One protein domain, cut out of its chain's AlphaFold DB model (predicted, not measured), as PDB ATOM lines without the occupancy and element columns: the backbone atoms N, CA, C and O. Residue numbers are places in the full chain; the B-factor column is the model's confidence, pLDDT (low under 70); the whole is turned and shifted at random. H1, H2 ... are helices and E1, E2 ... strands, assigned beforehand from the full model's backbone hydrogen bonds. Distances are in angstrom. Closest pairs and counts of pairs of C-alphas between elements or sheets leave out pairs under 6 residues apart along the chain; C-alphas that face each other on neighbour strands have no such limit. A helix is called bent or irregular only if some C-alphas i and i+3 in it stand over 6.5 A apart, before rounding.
ATOM      1  N   ALA A 380     -14.074  40.818  42.027       83.50
ATOM      2  CA  ALA A 380     -13.843  39.548  42.710       83.50
ATOM      3  C   ALA A 380     -12.705  38.761  42.039       83.50
ATOM      4  O   ALA A 380     -11.752  38.373  42.717       83.50
ATOM      5  N   THR A 381     -12.730  38.640  40.708       84.94
ATOM      6  CA  THR A 381     -11.647  38.019  39.931       84.94
ATOM      7  C   THR A 381     -10.318  38.761  40.146       84.94
ATOM      8  O   THR A 381      -9.305  38.128  40.439       84.94
ATOM      9  N   LYS A 382     -10.306  40.105  40.116       85.69
ATOM     10  CA  LYS A 382      -9.106  40.919  40.413       85.69
ATOM     11  C   LYS A 382      -8.516  40.599  41.790       85.69
ATOM     12  O   LYS A 382      -7.299  40.481  41.917       85.69
ATOM     13  N   LYS A 383      -9.359  40.427  42.814       86.31
ATOM     14  CA  LYS A 383      -8.920  40.074  44.174       86.31
ATOM     15  C   LYS A 383      -8.276  38.685  44.226       86.31
ATOM     16  O   LYS A 383      -7.228  38.542  44.851       86.31
ATOM     17  N   ILE A 384      -8.860  37.692  43.548       87.44
ATOM     18  CA  ILE A 384      -8.285  36.339  43.440       87.44
ATOM     19  C   ILE A 384      -6.904  36.411  42.776       87.44
ATOM     20  O   ILE A 384      -5.922  35.954  43.357       87.44
ATOM     21  N   LEU A 385      -6.800  37.056  41.609       90.31
ATOM     22  CA  LEU A 385      -5.538  37.185  40.867       90.31
ATOM     23  C   LEU A 385      -4.459  37.933  41.664       90.31
ATOM     24  O   LEU A 385      -3.298  37.520  41.664       90.31
ATOM     25  N   GLN A 386      -4.829  38.990  42.392       86.75
ATOM     26  CA  GLN A 386      -3.896  39.720  43.251       86.75
ATOM     27  C   GLN A 386      -3.371  38.847  44.394       86.75
ATOM     28  O   GLN A 386      -2.183  38.893  44.713       86.75
ATOM     29  N   ASN A 387      -4.230  38.034  45.008       86.81
ATOM     30  CA  ASN A 387      -3.787  37.124  46.056       86.81
ATOM     31  C   ASN A 387      -2.858  36.032  45.514       86.81
ATOM     32  O   ASN A 387      -1.902  35.667  46.196       86.81
ATOM     33  N   ILE A 388      -3.103  35.546  44.291       90.06
ATOM     34  CA  ILE A 388      -2.190  34.628  43.602       90.06
ATOM     35  C   ILE A 388      -0.832  35.303  43.402       90.06
ATOM     36  O   ILE A 388       0.180  34.733  43.792       90.06
ATOM     37  N   CYS A 389      -0.788  36.539  42.893       86.50
ATOM     38  CA  CYS A 389       0.470  37.283  42.751       86.50
ATOM     39  C   CYS A 389       1.214  37.400  44.092       86.50
ATOM     40  O   CYS A 389       2.395  37.071  44.175       86.50
ATOM     41  N   ASN A 390       0.507  37.760  45.169       83.50
ATOM     42  CA  ASN A 390       1.086  37.863  46.513       83.50
ATOM     43  C   ASN A 390       1.643  36.518  47.024       83.50
ATOM     44  O   ASN A 390       2.673  36.485  47.702       83.50
ATOM     45  N   LEU A 391       0.970  35.406  46.713       87.81
ATOM     46  CA  LEU A 391       1.425  34.057  47.049       87.81
ATOM     47  C   LEU A 391       2.708  33.696  46.294       87.81
ATOM     48  O   LEU A 391       3.675  33.249  46.910       87.81
ATOM     49  N   LEU A 392       2.732  33.910  44.979       87.88
ATOM     50  CA  LEU A 392       3.907  33.642  44.146       87.88
ATOM     51  C   LEU A 392       5.092  34.506  44.574       87.88
ATOM     52  O   LEU A 392       6.213  34.015  44.672       87.88
ATOM     53  N   ASP A 393       4.842  35.766  44.919       78.62
ATOM     54  CA  ASP A 393       5.848  36.659  45.485       78.62
ATOM     55  C   ASP A 393       6.397  36.141  46.812       78.62
ATOM     56  O   ASP A 393       7.605  36.202  47.045       78.62
ATOM     57  N   LYS A 394       5.539  35.609  47.687       82.56
ATOM     58  CA  LYS A 394       5.968  34.978  48.941       82.56
ATOM     59  C   LYS A 394       6.867  33.770  48.666       82.56
ATOM     60  O   LYS A 394       7.895  33.628  49.328       82.56
ATOM     61  N   PHE A 395       6.516  32.929  47.693       85.12
ATOM     62  CA  PHE A 395       7.340  31.785  47.291       85.12
ATOM     63  C   PHE A 395       8.674  32.221  46.683       85.12
ATOM     64  O   PHE A 395       9.720  31.742  47.122       85.12
ATOM     65  N   ALA A 396       8.673  33.200  45.779       75.31
ATOM     66  CA  ALA A 396       9.898  33.750  45.209       75.31
ATOM     67  C   ALA A 396      10.811  34.342  46.294       75.31
ATOM     68  O   ALA A 396      11.999  34.042  46.340       75.31
ATOM     69  N   ARG A 397      10.256  35.109  47.242       66.25
ATOM     70  CA  ARG A 397      11.004  35.642  48.398       66.25
ATOM     71  C   ARG A 397      11.570  34.549  49.301       66.25
ATOM     72  O   ARG A 397      12.567  34.787  49.970       66.25
ATOM     73  N   SER A 398      10.939  33.377  49.355       71.31
ATOM     74  CA  SER A 398      11.448  32.247  50.136       71.31
ATOM     75  C   SER A 398      12.604  31.509  49.455       71.31
ATOM     76  O   SER A 398      13.436  30.954  50.166       71.31
ATOM     77  N   GLU A 399      12.701  31.557  48.119       68.62
ATOM     78  CA  GLU A 399      13.902  31.125  47.384       68.62
ATOM     79  C   GLU A 399      15.031  32.158  47.452       68.62
ATOM     80  O   GLU A 399      16.200  31.790  47.476       68.62
ATOM     81  N   PHE A 400      14.687  33.447  47.488       56.81
ATOM     82  CA  PHE A 400      15.637  34.548  47.323       56.81
ATOM     83  C   PHE A 400      15.620  35.526  48.508       56.81
ATOM     84  O   PHE A 400      15.502  36.728  48.279       56.81
ATOM     85  N   ARG A 401      15.642  35.042  49.763       40.22
ATOM     86  CA  ARG A 401      15.500  35.895  50.966       40.22
ATOM     87  C   ARG A 401      16.373  37.160  50.853       40.22
ATOM     88  O   ARG A 401      17.588  37.064  50.891       40.22
ATOM     89  N   SER A 538       3.950  40.735  39.252       72.50
ATOM     90  CA  SER A 538       3.195  41.959  39.523       72.50
ATOM     91  C   SER A 538       1.751  41.912  39.019       72.50
ATOM     92  O   SER A 538       0.928  42.686  39.506       72.50
ATOM     93  N   ASN A 539       1.431  41.046  38.051       80.88
ATOM     94  CA  ASN A 539       0.080  40.943  37.495       80.88
ATOM     95  C   ASN A 539      -0.164  39.602  36.783       80.88
ATOM     96  O   ASN A 539       0.775  38.983  36.278       80.88
ATOM     97  N   ILE A 540      -1.433  39.207  36.657       87.75
ATOM     98  CA  ILE A 540      -1.888  38.100  35.805       87.75
ATOM     99  C   ILE A 540      -3.006  38.637  34.913       87.75
ATOM    100  O   ILE A 540      -4.004  39.159  35.407       87.75
ATOM    101  N   VAL A 541      -2.844  38.515  33.600       87.12
ATOM    102  CA  VAL A 541      -3.774  39.056  32.607       87.12
ATOM    103  C   VAL A 541      -4.132  38.009  31.565       87.12
ATOM    104  O   VAL A 541      -3.318  37.164  31.202       87.12
ATOM    105  N   SER A 542      -5.350  38.079  31.044       87.25
ATOM    106  CA  SER A 542      -5.750  37.303  29.877       87.25
ATOM    107  C   SER A 542      -5.225  37.939  28.586       87.25
ATOM    108  O   SER A 542      -5.048  39.157  28.466       87.25
ATOM    109  N   ASN A 543      -4.994  37.093  27.592       82.50
ATOM    110  CA  ASN A 543      -4.632  37.467  26.243       82.50
ATOM    111  C   ASN A 543      -5.483  36.657  25.255       82.50
ATOM    112  O   ASN A 543      -5.467  35.428  25.264       82.50
ATOM    113  N   ILE A 544      -6.224  37.360  24.401       76.12
ATOM    114  CA  ILE A 544      -7.136  36.769  23.414       76.12
ATOM    115  C   ILE A 544      -6.467  36.504  22.055       76.12
ATOM    116  O   ILE A 544      -7.152  36.234  21.074       76.12
ATOM    117  N   THR A 545      -5.137  36.591  21.984       72.50
ATOM    118  CA  THR A 545      -4.354  36.286  20.776       72.50
ATOM    119  C   THR A 545      -4.723  34.896  20.245       72.50
ATOM    120  O   THR A 545      -4.592  33.896  20.952       72.50
ATOM    121  N   SER A 546      -5.201  34.830  19.001       53.59
ATOM    122  CA  SER A 546      -5.654  33.599  18.347       53.59
ATOM    123  C   SER A 546      -4.478  32.693  17.968       53.59
ATOM    124  O   SER A 546      -3.548  33.155  17.330       53.59
ATOM    125  N   ASN A 547      -4.512  31.396  18.283       59.00
ATOM    126  CA  ASN A 547      -3.421  30.443  17.991       59.00
ATOM    127  C   ASN A 547      -2.024  30.836  18.551       59.00
ATOM    128  O   ASN A 547      -1.067  31.003  17.790       59.00
ATOM    129  N   PRO A 548      -1.877  31.020  19.873       74.75
ATOM    130  CA  PRO A 548      -0.586  31.330  20.477       74.75
ATOM    131  C   PRO A 548       0.310  30.085  20.556       74.75
ATOM    132  O   PRO A 548      -0.172  28.973  20.751       74.75
ATOM    133  N   ILE A 549       1.630  30.274  20.453       74.38
ATOM    134  CA  ILE A 549       2.621  29.177  20.499       74.38
ATOM    135  C   ILE A 549       2.763  28.532  21.888       74.38
ATOM    136  O   ILE A 549       3.324  27.448  22.017       74.38
ATOM    137  N   GLN A 550       2.266  29.198  22.931       81.44
ATOM    138  CA  GLN A 550       2.317  28.750  24.319       81.44
ATOM    139  C   GLN A 550       1.032  29.138  25.055       81.44
ATOM    140  O   GLN A 550       0.343  30.083  24.679       81.44
ATOM    141  N   ARG A 551       0.708  28.400  26.122       89.94
ATOM    142  CA  ARG A 551      -0.520  28.601  26.916       89.94
ATOM    143  C   ARG A 551      -0.425  29.794  27.869       89.94
ATOM    144  O   ARG A 551      -1.434  30.408  28.210       89.94
ATOM    145  N   VAL A 552       0.795  30.106  28.298       90.38
ATOM    146  CA  VAL A 552       1.116  31.144  29.276       90.38
ATOM    147  C   VAL A 552       2.499  31.718  28.972       90.38
ATOM    148  O   VAL A 552       3.384  30.995  28.525       90.38
ATOM    149  N   GLU A 553       2.682  33.012  29.205       87.25
ATOM    150  CA  GLU A 553       3.955  33.716  29.023       87.25
ATOM    151  C   GLU A 553       4.213  34.663  30.192       87.25
ATOM    152  O   GLU A 553       3.278  35.276  30.700       87.25
ATOM    153  N   TYR A 554       5.473  34.822  30.596       80.88
ATOM    154  CA  TYR A 554       5.883  35.838  31.563       80.88
ATOM    155  C   TYR A 554       6.655  36.964  30.865       80.88
ATOM    156  O   TYR A 554       7.692  36.719  30.252       80.88
ATOM    157  N   GLU A 555       6.162  38.198  30.977       72.62
ATOM    158  CA  GLU A 555       6.814  39.402  30.454       72.62
ATOM    159  C   GLU A 555       7.661  40.057  31.552       72.62
ATOM    160  O   GLU A 555       7.153  40.796  32.399       72.62
ATOM    161  N   GLU A 556       8.972  39.809  31.523       59.31
ATOM    162  CA  GLU A 556       9.904  40.240  32.573       59.31
ATOM    163  C   GLU A 556       9.921  41.760  32.802       59.31
ATOM    164  O   GLU A 556       9.919  42.202  33.949       59.31
ATOM    165  N   GLY A 557       9.841  42.567  31.738       52.22
ATOM    166  CA  GLY A 557       9.861  44.032  31.841       52.22
ATOM    167  C   GLY A 557       8.681  44.635  32.617       52.22
ATOM    168  O   GLY A 557       8.786  45.751  33.125       52.22
ATOM    169  N   ARG A 558       7.563  43.905  32.734       56.88
ATOM    170  CA  ARG A 558       6.370  44.332  33.486       56.88
ATOM    171  C   ARG A 558       6.054  43.437  34.687       56.88
ATOM    172  O   ARG A 558       5.191  43.783  35.490       56.88
ATOM    173  N   GLY A 559       6.729  42.294  34.808       66.44
ATOM    174  CA  GLY A 559       6.411  41.262  35.789       66.44
ATOM    175  C   GLY A 559       5.016  40.658  35.594       66.44
ATOM    176  O   GLY A 559       4.399  40.250  36.575       66.44
ATOM    177  N   GLU A 560       4.485  40.639  34.368       82.06
ATOM    178  CA  GLU A 560       3.111  40.195  34.088       82.06
ATOM    179  C   GLU A 560       3.084  38.775  33.516       82.06
ATOM    180  O   GLU A 560       3.836  38.459  32.594       82.06
ATOM    181  N   MET A 561       2.177  37.931  34.009       85.25
ATOM    182  CA  MET A 561       1.836  36.662  33.365       85.25
ATOM    183  C   MET A 561       0.650  36.836  32.419       85.25
ATOM    184  O   MET A 561      -0.425  37.261  32.838       85.25
ATOM    185  N   LYS A 562       0.826  36.466  31.153       90.12
ATOM    186  CA  LYS A 562      -0.212  36.483  30.121       90.12
ATOM    187  C   LYS A 562      -0.759  35.079  29.910       90.12
ATOM    188  O   LYS A 562      -0.024  34.193  29.485       90.12
ATOM    189  N   ILE A 563      -2.047  34.889  30.171       92.06
ATOM    190  CA  ILE A 563      -2.774  33.640  29.936       92.06
ATOM    191  C   ILE A 563      -3.467  33.721  28.587       92.06
ATOM    192  O   ILE A 563      -4.341  34.560  28.382       92.06
ATOM    193  N   TYR A 564      -3.117  32.823  27.679       89.44
ATOM    194  CA  TYR A 564      -3.685  32.814  26.342       89.44
ATOM    195  C   TYR A 564      -5.014  32.053  26.303       89.44
ATOM    196  O   TYR A 564      -5.056  30.837  26.113       89.44
ATOM    197  N   THR A 565      -6.123  32.771  26.469       87.56
ATOM    198  CA  THR A 565      -7.462  32.174  26.618       87.56
ATOM    199  C   THR A 565      -7.985  31.548  25.326       87.56
ATOM    200  O   THR A 565      -8.817  30.649  25.375       87.56
ATOM    201  N   GLN A 566      -7.445  31.948  24.170       83.19
ATOM    202  CA  GLN A 566      -7.753  31.357  22.861       83.19
ATOM    203  C   GLN A 566      -6.864  30.151  22.493       83.19
ATOM    204  O   GLN A 566      -6.949  29.646  21.374       83.19
ATOM    205  N   PHE A 567      -6.004  29.668  23.397       85.81
ATOM    206  CA  PHE A 567      -5.204  28.470  23.139       85.81
ATOM    207  C   PHE A 567      -6.094  27.205  23.099       85.81
ATOM    208  O   PHE A 567      -6.922  27.020  24.006       85.81
ATOM    209  N   PRO A 568      -5.920  26.296  22.114       78.00
ATOM    210  CA  PRO A 568      -6.650  25.030  22.057       78.00
ATOM    211  C   PRO A 568      -6.480  24.207  23.342       78.00
ATOM    212  O   PRO A 568      -5.391  23.754  23.676       78.00
ATOM    213  N   GLY A 569      -7.567  24.019  24.091       82.81
ATOM    214  CA  GLY A 569      -7.552  23.333  25.390       82.81
ATOM    215  C   GLY A 569      -7.692  24.258  26.600       82.81
ATOM    216  O   GLY A 569      -8.102  23.773  27.646       82.81
ATOM    217  N   ILE A 570      -7.473  25.570  26.458       89.44
ATOM    218  CA  ILE A 570      -7.753  26.572  27.508       89.44
ATOM    219  C   ILE A 570      -9.146  27.186  27.342       89.44
ATOM    220  O   ILE A 570      -9.843  27.388  28.333       89.44
ATOM    221  N   GLN A 571      -9.599  27.371  26.096       86.19
ATOM    222  CA  GLN A 571     -10.889  27.993  25.737       86.19
ATOM    223  C   GLN A 571     -12.121  27.419  26.461       86.19
ATOM    224  O   GLN A 571     -13.118  28.112  26.626       86.19
ATOM    225  N   ARG A 572     -12.081  26.145  26.876       87.25
ATOM    226  CA  ARG A 572     -13.197  25.476  27.577       87.25
ATOM    227  C   ARG A 572     -13.241  25.758  29.090       87.25
ATOM    228  O   ARG A 572     -14.238  25.451  29.747       87.25
ATOM    229  N   TYR A 573     -12.159  26.307  29.638       90.12
ATOM    230  CA  TYR A 573     -11.979  26.559  31.068       90.12
ATOM    231  C   TYR A 573     -11.944  28.052  31.392       90.12
ATOM    232  O   TYR A 573     -12.500  28.455  32.402       90.12
ATOM    233  N   LEU A 574     -11.317  28.875  30.547       90.38
ATOM    234  CA  LEU A 574     -11.093  30.290  30.839       90.38
ATOM    235  C   LEU A 574     -11.539  31.166  29.671       90.38
ATOM    236  O   LEU A 574     -11.098  30.962  28.536       90.38
ATOM    237  N   THR A 575     -12.356  32.179  29.952       84.62
ATOM    238  CA  THR A 575     -12.676  33.242  28.991       84.62
ATOM    239  C   THR A 575     -11.829  34.491  29.240       84.62
ATOM    240  O   THR A 575     -10.995  34.544  30.145       84.62
ATOM    241  N   SER A 576     -11.969  35.512  28.388       83.12
ATOM    242  CA  SER A 576     -11.142  36.724  28.433       83.12
ATOM    243  C   SER A 576     -11.251  37.514  29.743       83.12
ATOM    244  O   SER A 576     -10.327  38.253  30.057       83.12
ATOM    245  N   ASP A 577     -12.344  37.404  30.498       82.56
ATOM    246  CA  ASP A 577     -12.484  38.063  31.807       82.56
ATOM    247  C   ASP A 577     -12.037  37.181  32.985       82.56
ATOM    248  O   ASP A 577     -11.991  37.673  34.112       82.56
ATOM    249  N   LEU A 578     -11.666  35.919  32.722       89.19
ATOM    250  CA  LEU A 578     -11.281  34.902  33.707       89.19
ATOM    251  C   LEU A 578     -12.350  34.650  34.782       89.19
ATOM    252  O   LEU A 578     -12.032  34.100  35.836       89.19
ATOM    253  N   LYS A 579     -13.610  35.030  34.544       87.56
ATOM    254  CA  LYS A 579     -14.673  34.982  35.554       87.56
ATOM    255  C   LYS A 579     -14.949  33.565  36.052       87.56
ATOM    256  O   LYS A 579     -15.365  33.381  37.194       87.56
ATOM    257  N   GLU A 580     -14.688  32.554  35.226       88.50
ATOM    258  CA  GLU A 580     -14.911  31.150  35.568       88.50
ATOM    259  C   GLU A 580     -14.175  30.722  36.843       88.50
ATOM    260  O   GLU A 580     -14.669  29.854  37.558       88.50
ATOM    261  N   ILE A 581     -13.044  31.353  37.182       90.69
ATOM    262  CA  ILE A 581     -12.256  30.990  38.371       90.69
ATOM    263  C   ILE A 581     -12.978  31.307  39.686       90.69
ATOM    264  O   ILE A 581     -12.622  30.757  40.728       90.69
ATOM    265  N   GLU A 582     -13.995  32.171  39.658       88.06
ATOM    266  CA  GLU A 582     -14.814  32.479  40.833       88.06
ATOM    267  C   GLU A 582     -15.656  31.268  41.252       88.06
ATOM    268  O   GLU A 582     -15.761  30.958  42.437       88.06
ATOM    269  N   ASP A 583     -16.201  30.534  40.280       84.94
ATOM    270  CA  ASP A 583     -17.260  29.550  40.525       84.94
ATOM    271  C   ASP A 583     -16.860  28.117  40.150       84.94
ATOM    272  O   ASP A 583     -17.392  27.162  40.714       84.94
ATOM    273  N   ARG A 584     -15.895  27.937  39.243       89.75
ATOM    274  CA  ARG A 584     -15.530  26.630  38.694       89.75
ATOM    275  C   ARG A 584     -14.178  26.132  39.198       89.75
ATOM    276  O   ARG A 584     -13.138  26.756  38.997       89.75
ATOM    277  N   GLU A 585     -14.193  24.946  39.796       88.12
ATOM    278  CA  GLU A 585     -12.990  24.279  40.305       88.12
ATOM    279  C   GLU A 585     -12.036  23.850  39.182       88.12
ATOM    280  O   GLU A 585     -10.834  24.073  39.289       88.12
ATOM    281  N   ASP A 586     -12.561  23.342  38.063       90.69
ATOM    282  CA  ASP A 586     -11.749  22.966  36.896       90.69
ATOM    283  C   ASP A 586     -10.982  24.162  36.300       90.69
ATOM    284  O   ASP A 586      -9.846  24.037  35.846       90.69
ATOM    285  N   SER A 587     -11.579  25.348  36.368       92.38
ATOM    286  CA  SER A 587     -11.023  26.598  35.855       92.38
ATOM    287  C   SER A 587      -9.941  27.138  36.790       92.38
ATOM    288  O   SER A 587      -8.902  27.611  36.326       92.38
ATOM    289  N   ARG A 588     -10.130  26.984  38.108       92.31
ATOM    290  CA  ARG A 588      -9.098  27.239  39.125       92.31
ATOM    291  C   ARG A 588      -7.914  26.283  38.997       92.31
ATOM    292  O   ARG A 588      -6.778  26.746  39.025       92.31
ATOM    293  N   ALA A 589      -8.160  24.992  38.782       91.62
ATOM    294  CA  ALA A 589      -7.108  23.994  38.587       91.62
ATOM    295  C   ALA A 589      -6.267  24.283  37.331       91.62
ATOM    296  O   ALA A 589      -5.038  24.260  37.381       91.62
ATOM    297  N   ILE A 590      -6.910  24.636  36.210       94.06
ATOM    298  CA  ILE A 590      -6.197  25.030  34.985       94.06
ATOM    299  C   ILE A 590      -5.415  26.331  35.184       94.06
ATOM    300  O   ILE A 590      -4.270  26.419  34.744       94.06
ATOM    301  N   LEU A 591      -5.985  27.327  35.868       94.19
ATOM    302  CA  LEU A 591      -5.261  28.553  36.201       94.19
ATOM    303  C   LEU A 591      -4.013  28.253  37.046       94.19
ATOM    304  O   LEU A 591      -2.940  28.780  36.751       94.19
ATOM    305  N   ALA A 592      -4.149  27.407  38.068       94.25
ATOM    306  CA  ALA A 592      -3.053  27.007  38.944       94.25
ATOM    307  C   ALA A 592      -1.932  26.300  38.183       94.25
ATOM    308  O   ALA A 592      -0.762  26.614  38.399       94.25
ATOM    309  N   GLU A 593      -2.283  25.426  37.241       95.00
ATOM    310  CA  GLU A 593      -1.310  24.740  36.396       95.00
ATOM    311  C   GLU A 593      -0.545  25.720  35.500       95.00
ATOM    312  O   GLU A 593       0.683  25.707  35.469       95.00
ATOM    313  N   LEU A 594      -1.254  26.623  34.815       94.69
ATOM    314  CA  LEU A 594      -0.638  27.607  33.920       94.69
ATOM    315  C   LEU A 594       0.296  28.557  34.673       94.69
ATOM    316  O   LEU A 594       1.444  28.772  34.284       94.69
ATOM    317  N   VAL A 595      -0.195  29.128  35.766       93.88
ATOM    318  CA  VAL A 595       0.562  30.078  36.581       93.88
ATOM    319  C   VAL A 595       1.721  29.378  37.291       93.88
ATOM    320  O   VAL A 595       2.825  29.918  37.332       93.88
ATOM    321  N   GLY A 596       1.504  28.165  37.802       92.31
ATOM    322  CA  GLY A 596       2.524  27.351  38.457       92.31
ATOM    323  C   GLY A 596       3.650  26.943  37.512       92.31
ATOM    324  O   GLY A 596       4.822  27.106  37.858       92.31
ATOM    325  N   GLU A 597       3.319  26.488  36.302       90.56
ATOM    326  CA  GLU A 597       4.292  26.150  35.258       90.56
ATOM    327  C   GLU A 597       5.152  27.368  34.891       90.56
ATOM    328  O   GLU A 597       6.385  27.293  34.916       90.56
ATOM    329  N   ALA A 598       4.518  28.509  34.597       90.81
ATOM    330  CA  ALA A 598       5.221  29.743  34.253       90.81
ATOM    331  C   ALA A 598       6.106  30.237  35.406       90.81
ATOM    332  O   ALA A 598       7.275  30.561  35.196       90.81
ATOM    333  N   PHE A 599       5.574  30.247  36.631       91.50
ATOM    334  CA  PHE A 599       6.300  30.656  37.829       91.50
ATOM    335  C   PHE A 599       7.559  29.815  38.041       91.50
ATOM    336  O   PHE A 599       8.647  30.372  38.174       91.50
ATOM    337  N   CYS A 600       7.432  28.484  38.021       90.44
ATOM    338  CA  CYS A 600       8.554  27.576  38.253       90.44
ATOM    339  C   CYS A 600       9.644  27.731  37.187       90.44
ATOM    340  O   CYS A 600      10.825  27.728  37.530       90.44
ATOM    341  N   LYS A 601       9.267  27.938  35.916       88.06
ATOM    342  CA  LYS A 601      10.218  28.219  34.825       88.06
ATOM    343  C   LYS A 601      11.002  29.506  35.050       88.06
ATOM    344  O   LYS A 601      12.226  29.502  34.927       88.06
ATOM    345  N   VAL A 602      10.323  30.594  35.410       84.19
ATOM    346  CA  VAL A 602      10.972  31.890  35.673       84.19
ATOM    347  C   VAL A 602      11.872  31.808  36.908       84.19
ATOM    348  O   VAL A 602      12.980  32.341  36.902       84.19
ATOM    349  N   LEU A 603      11.424  31.113  37.955       82.81
ATOM    350  CA  LEU A 603      12.165  30.928  39.200       82.81
ATOM    351  C   LEU A 603      13.435  30.096  38.990       82.81
ATOM    352  O   LEU A 603      14.511  30.516  39.411       82.81
ATOM    353  N   ALA A 604      13.326  28.971  38.279       80.69
ATOM    354  CA  ALA A 604      14.452  28.113  37.920       80.69
ATOM    355  C   ALA A 604      15.472  28.849  37.046       80.69
ATOM    356  O   ALA A 604      16.666  28.829  37.339       80.69
ATOM    357  N   ARG A 605      14.998  29.572  36.022       77.31
ATOM    358  CA  ARG A 605      15.857  30.379  35.150       77.31
ATOM    359  C   ARG A 605      16.630  31.429  35.942       77.31
ATOM    360  O   ARG A 605      17.853  31.456  35.866       77.31
ATOM    361  N   LYS A 606      15.944  32.222  36.770       71.06
ATOM    362  CA  LYS A 606      16.597  33.229  37.620       71.06
ATOM    363  C   LYS A 606      17.566  32.606  38.617       71.06
ATOM    364  O   LYS A 606      18.614  33.182  38.891       71.06
ATOM    365  N   LYS A 607      17.255  31.423  39.147       66.62
ATOM    366  CA  LYS A 607      18.146  30.709  40.063       66.62
ATOM    367  C   LYS A 607      19.410  30.212  39.370       66.62
ATOM    368  O   LYS A 607      20.469  30.346  39.966       66.62
ATOM    369  N   ILE A 608      19.327  29.731  38.130       64.75
ATOM    370  CA  ILE A 608      20.492  29.332  37.317       64.75
ATOM    371  C   ILE A 608      21.332  30.545  36.914       64.75
ATOM    372  O   ILE A 608      22.547  30.544  37.094       64.75
ATOM    373  N   GLU A 609      20.686  31.611  36.439       62.53
ATOM    374  CA  GLU A 609      21.346  32.886  36.125       62.53
ATOM    375  C   GLU A 609      22.075  33.449  37.354       62.53
ATOM    376  O   GLU A 609      23.146  34.046  37.244       62.53
ATOM    377  N   THR A 610      21.517  33.209  38.543       53.12
ATOM    378  CA  THR A 610      22.127  33.614  39.803       53.12
ATOM    379  C   THR A 610      23.202  32.624  40.260       53.12
ATOM    380  O   THR A 610      24.232  33.093  40.722       53.12
ATOM    381  N   SER A 611      23.051  31.302  40.139       45.72
ATOM    382  CA  SER A 611      23.911  30.296  40.796       45.72
ATOM    383  C   SER A 611      25.306  30.107  40.189       45.72
ATOM    384  O   SER A 611      26.188  29.636  40.897       45.72
ATOM    385  N   GLY A 612      25.553  30.535  38.947       44.84
ATOM    386  CA  GLY A 612      26.903  30.586  38.360       44.84
ATOM    387  C   GLY A 612      27.497  29.249  37.884       44.84
ATOM    388  O   GLY A 612      28.630  29.242  37.415       44.84
ATOM    389  N   SER A 613      26.761  28.136  37.944       38.94
ATOM    390  CA  SER A 613      27.218  26.846  37.403       38.94
ATOM    391  C   SER A 613      26.887  26.710  35.923       38.94
ATOM    392  O   SER A 613      25.709  26.716  35.574       38.94
ATOM    393  N   ILE A 614      27.888  26.490  35.064       43.81
ATOM    394  CA  ILE A 614      27.659  26.029  33.689       43.81
ATOM    395  C   ILE A 614      28.747  25.025  33.259       43.81
ATOM    396  O   ILE A 614      29.917  25.374  33.138       43.81
ATOM    397  N   GLY A 615      28.325  23.789  32.969       41.34
ATOM    398  CA  GLY A 615      28.922  22.941  31.925       41.34
ATOM    399  C   GLY A 615      28.275  23.248  30.560       41.34
ATOM    400  O   GLY A 615      27.296  23.981  30.515       41.34
ATOM    401  N   GLY A 616      28.816  22.733  29.449       38.94
ATOM    402  CA  GLY A 616      28.437  23.102  28.065       38.94
ATOM    403  C   GLY A 616      26.933  23.102  27.704       38.94
ATOM    404  O   GLY A 616      26.085  22.667  28.474       38.94
ATOM    405  N   ALA A 617      26.593  23.586  26.501       41.50
ATOM    406  CA  ALA A 617      25.218  23.891  26.062       41.50
ATOM    407  C   ALA A 617      24.178  22.758  26.247       41.50
ATOM    408  O   ALA A 617      23.028  23.049  26.571       41.50
ATOM    409  N   GLU A 618      24.565  21.487  26.106       43.09
ATOM    410  CA  GLU A 618      23.679  20.339  26.383       43.09
ATOM    411  C   GLU A 618      23.362  20.198  27.884       43.09
ATOM    412  O   GLU A 618      22.207  20.009  28.261       43.09
ATOM    413  N   GLY A 619      24.346  20.424  28.760       53.66
ATOM    414  CA  GLY A 619      24.159  20.381  30.214       53.66
ATOM    415  C   GLY A 619      23.314  21.534  30.769       53.66
ATOM    416  O   GLY A 619      22.741  21.407  31.847       53.66
ATOM    417  N   GLN A 620      23.192  22.650  30.042       55.47
ATOM    418  CA  GLN A 620      22.370  23.799  30.452       55.47
ATOM    419  C   GLN A 620      20.871  23.531  30.308       55.47
ATOM    420  O   GLN A 620      20.086  23.957  31.157       55.47
ATOM    421  N   ILE A 621      20.471  22.824  29.245       62.69
ATOM    422  CA  ILE A 621      19.072  22.436  29.038       62.69
ATOM    423  C   ILE A 621      18.664  21.457  30.136       62.69
ATOM    424  O   ILE A 621      17.648  21.672  30.797       62.69
ATOM    425  N   ASP A 622      19.498  20.454  30.400       65.44
ATOM    426  CA  ASP A 622      19.249  19.473  31.454       65.44
ATOM    427  C   ASP A 622      19.244  20.110  32.850       65.44
ATOM    428  O   ASP A 622      18.392  19.778  33.677       65.44
ATOM    429  N   ALA A 623      20.122  21.084  33.110       64.31
ATOM    430  CA  ALA A 623      20.133  21.836  34.364       64.31
ATOM    431  C   ALA A 623      18.859  22.675  34.549       64.31
ATOM    432  O   ALA A 623      18.266  22.653  35.630       64.31
ATOM    433  N   LEU A 624      18.401  23.375  33.503       75.12
ATOM    434  CA  LEU A 624      17.148  24.130  33.545       75.12
ATOM    435  C   LEU A 624      15.955  23.207  33.764       75.12
ATOM    436  O   LEU A 624      15.129  23.489  34.627       75.12
ATOM    437  N   LEU A 625      15.872  22.097  33.033       77.06
ATOM    438  CA  LEU A 625      14.792  21.125  33.194       77.06
ATOM    439  C   LEU A 625      14.792  20.506  34.595       77.06
ATOM    440  O   LEU A 625      13.737  20.409  35.223       77.06
ATOM    441  N   SER A 626      15.964  20.140  35.113       74.12
ATOM    442  CA  SER A 626      16.122  19.628  36.475       74.12
ATOM    443  C   SER A 626      15.648  20.644  37.515       74.12
ATOM    444  O   SER A 626      14.850  20.310  38.393       74.12
ATOM    445  N   GLU A 627      16.046  21.911  37.380       79.94
ATOM    446  CA  GLU A 627      15.657  22.940  38.343       79.94
ATOM    447  C   GLU A 627      14.179  23.324  38.226       79.94
ATOM    448  O   GLU A 627      13.518  23.535  39.242       79.94
ATOM    449  N   VAL A 628      13.610  23.325  37.017       85.56
ATOM    450  CA  VAL A 628      12.159  23.467  36.818       85.56
ATOM    451  C   VAL A 628      11.413  22.344  37.534       85.56
ATOM    452  O   VAL A 628      10.482  22.630  38.287       85.56
ATOM    453  N   ASN A 629      11.853  21.093  37.379       80.75
ATOM    454  CA  ASN A 629      11.256  19.946  38.063       80.75
ATOM    455  C   ASN A 629      11.364  20.076  39.592       80.75
ATOM    456  O   ASN A 629      10.413  19.757  40.308       80.75
ATOM    457  N   ASN A 630      12.492  20.568  40.112       81.50
ATOM    458  CA  ASN A 630      12.670  20.826  41.543       81.50
ATOM    459  C   ASN A 630      11.701  21.902  42.049       81.50
ATOM    460  O   ASN A 630      11.050  21.715  43.080       81.50
ATOM    461  N   MET A 631      11.558  23.006  41.308       87.31
ATOM    462  CA  MET A 631      10.621  24.080  41.645       87.31
ATOM    463  C   MET A 631       9.172  23.602  41.598       87.31
ATOM    464  O   MET A 631       8.409  23.889  42.520       87.31
ATOM    465  N   GLN A 632       8.807  22.804  40.594       90.00
ATOM    466  CA  GLN A 632       7.476  22.209  40.493       90.00
ATOM    467  C   GLN A 632       7.185  21.286  41.681       90.00
ATOM    468  O   GLN A 632       6.174  21.476  42.351       90.00
ATOM    469  N   LYS A 633       8.096  20.366  42.030       87.38
ATOM    470  CA  LYS A 633       7.947  19.502  43.221       87.38
ATOM    471  C   LYS A 633       7.772  20.303  44.515       87.38
ATOM    472  O   LYS A 633       7.076  19.861  45.422       87.38
ATOM    473  N   LYS A 634       8.414  21.469  44.618       89.06
ATOM    474  CA  LYS A 634       8.407  22.297  45.833       89.06
ATOM    475  C   LYS A 634       7.181  23.207  45.960       89.06
ATOM    476  O   LYS A 634       6.744  23.467  47.092       89.06
ATOM    477  N   TYR A 635       6.678  23.726  44.838       91.56
ATOM    478  CA  TYR A 635       5.695  24.813  44.811       91.56
ATOM    479  C   TYR A 635       4.381  24.479  44.120       91.56
ATOM    480  O   TYR A 635       3.371  25.051  44.518       91.56
ATOM    481  N   LEU A 636       4.356  23.583  43.130       91.31
ATOM    482  CA  LEU A 636       3.171  23.383  42.290       91.31
ATOM    483  C   LEU A 636       1.961  22.929  43.117       91.31
ATOM    484  O   LEU A 636       0.910  23.552  43.031       91.31
ATOM    485  N   ASP A 637       2.139  21.942  43.997       91.06
ATOM    486  CA  ASP A 637       1.083  21.454  44.900       91.06
ATOM    487  C   ASP A 637       0.525  22.569  45.807       91.06
ATOM    488  O   ASP A 637      -0.680  22.781  45.887       91.06
ATOM    489  N   LYS A 638       1.404  23.399  46.382       90.38
ATOM    490  CA  LYS A 638       1.008  24.536  47.233       90.38
ATOM    491  C   LYS A 638       0.274  25.630  46.459       90.38
ATOM    492  O   LYS A 638      -0.599  26.298  47.014       90.38
ATOM    493  N   ILE A 639       0.657  25.856  45.199       91.50
ATOM    494  CA  ILE A 639      -0.028  26.785  44.291       91.50
ATOM    495  C   ILE A 639      -1.435  26.255  44.000       91.50
ATOM    496  O   ILE A 639      -2.398  27.008  44.139       91.50
ATOM    497  N   HIS A 640      -1.563  24.966  43.677       91.75
ATOM    498  CA  HIS A 640      -2.849  24.299  43.458       91.75
ATOM    499  C   HIS A 640      -3.741  24.340  44.700       91.75
ATOM    500  O   HIS A 640      -4.880  24.782  44.599       91.75
ATOM    501  N   GLU A 641      -3.238  23.984  45.882       88.00
ATOM    502  CA  GLU A 641      -3.996  24.036  47.140       88.00
ATOM    503  C   GLU A 641      -4.497  25.459  47.446       88.00
ATOM    504  O   GLU A 641      -5.666  25.678  47.777       88.00
ATOM    505  N   SER A 642      -3.630  26.459  47.270       84.69
ATOM    506  CA  SER A 642      -3.968  27.860  47.542       84.69
ATOM    507  C   SER A 642      -4.969  28.438  46.541       84.69
ATOM    508  O   SER A 642      -5.759  29.303  46.904       84.69
ATOM    509  N   ILE A 643      -4.937  27.996  45.282       87.25
ATOM    510  CA  ILE A 643      -5.870  28.460  44.250       87.25
ATOM    511  C   ILE A 643      -7.201  27.709  44.350       87.25
ATOM    512  O   ILE A 643      -8.255  28.332  44.281       87.25
ATOM    513  N   SER A 644      -7.187  26.400  44.586       81.50
ATOM    514  CA  SER A 644      -8.399  25.577  44.698       81.50
ATOM    515  C   SER A 644      -9.206  25.862  45.968       81.50
ATOM    516  O   SER A 644     -10.428  25.710  45.962       81.50
ATOM    517  N   SER A 645      -8.557  26.333  47.039       76.19
ATOM    518  CA  SER A 645      -9.211  26.698  48.306       76.19
ATOM    519  C   SER A 645     -10.003  28.011  48.268       76.19
ATOM    520  O   SER A 645     -10.723  28.301  49.226       76.19
ATOM    521  N   TYR A 646      -9.960  28.777  47.167       73.38
ATOM    522  CA  TYR A 646     -10.874  29.904  46.951       73.38
ATOM    523  C   TYR A 646     -12.309  29.396  46.777       73.38
ATOM    524  O   TYR A 646     -12.753  29.074  45.674       73.38
TER     525      TYR A 646
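This is residues 380 to 401 and 538 to 646 of the 648 residues of an uncharacterized protein of Berkelbacteria bacterium GW2011_GWA2_38_9 (UniProt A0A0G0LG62). A long helix, H3, runs through the middle; a small three-stranded sheet packs on one side of it, and the bent helix H4 folds back across another. H1 runs beside sheet edge E1 and arm H4b. The printed part has 131 residues, in the order H1 E1 E2 E3 H2 H3 H4, mostly helix, with a mixed sheet E1 E3 E2. It is compact, radius of gyration of the C-alphas 15.2 A, spanning 46 by 33 by 25 A.

H1, residues 380 to 399, begins at C-alpha 380 (-13.843, 39.548, 42.710) and is 29.4 A long. E1 is 539 to 543, 12.7 A; E2 552 to 555, 10.1 A; E3 560 to 564, 12.7 A; H2 580 to 583, 5.7 A. H3, 585 to 611, is 37.4 A. H4, 617 to 644, one helix by its hydrogen bonds, is bent: C-alphas 634 and 637 are 7.4 A apart. Its arms are H4a, 617 to 634, 26.0 A, and H4b, 637 to 644, 10.3 A, ending at C-alpha 644 (-8.399, 25.577, 44.698).

H1 and H3 make two layers with the sheet, helices on one face; H3's height is 8.9 A. E1 and E3 are parallel (N 543 to O 563, 2.7 A). Hairpin E2 and E3 is antiparallel (N 555 to O 560, 2.8 A). H3 touches H4a, closest C-alphas Cys 600 and Met 631, 5.3 A, at a steep 48 degrees, opposite ways. H3 touches H4b, closest C-alphas Ala 592 and His 640, 5.3 A. H1 only just touches H4b, with 3 pairs of C-alphas within 8 A, closest Ile 388 and Ile 643, 7.2 A. H2 and H3 touch only at the corner, closest C-alphas Ile 581 and Arg 588, 5.0 A. Every O i to N i+4 pair is within hydrogen-bond range in H1, H3 and H4b, and 13 of 14 in H4a; H2 is too short for one.

The C-alphas farthest apart, Asp 583 and Gly 616, are 47.8 A apart. Residues 402 to 537 are not printed; C-alphas 401 and 538 are 17.9 A apart across this cut. The link E3 to H2 is long. Confidence is under 70 in 27 residues, among them 607 to 623.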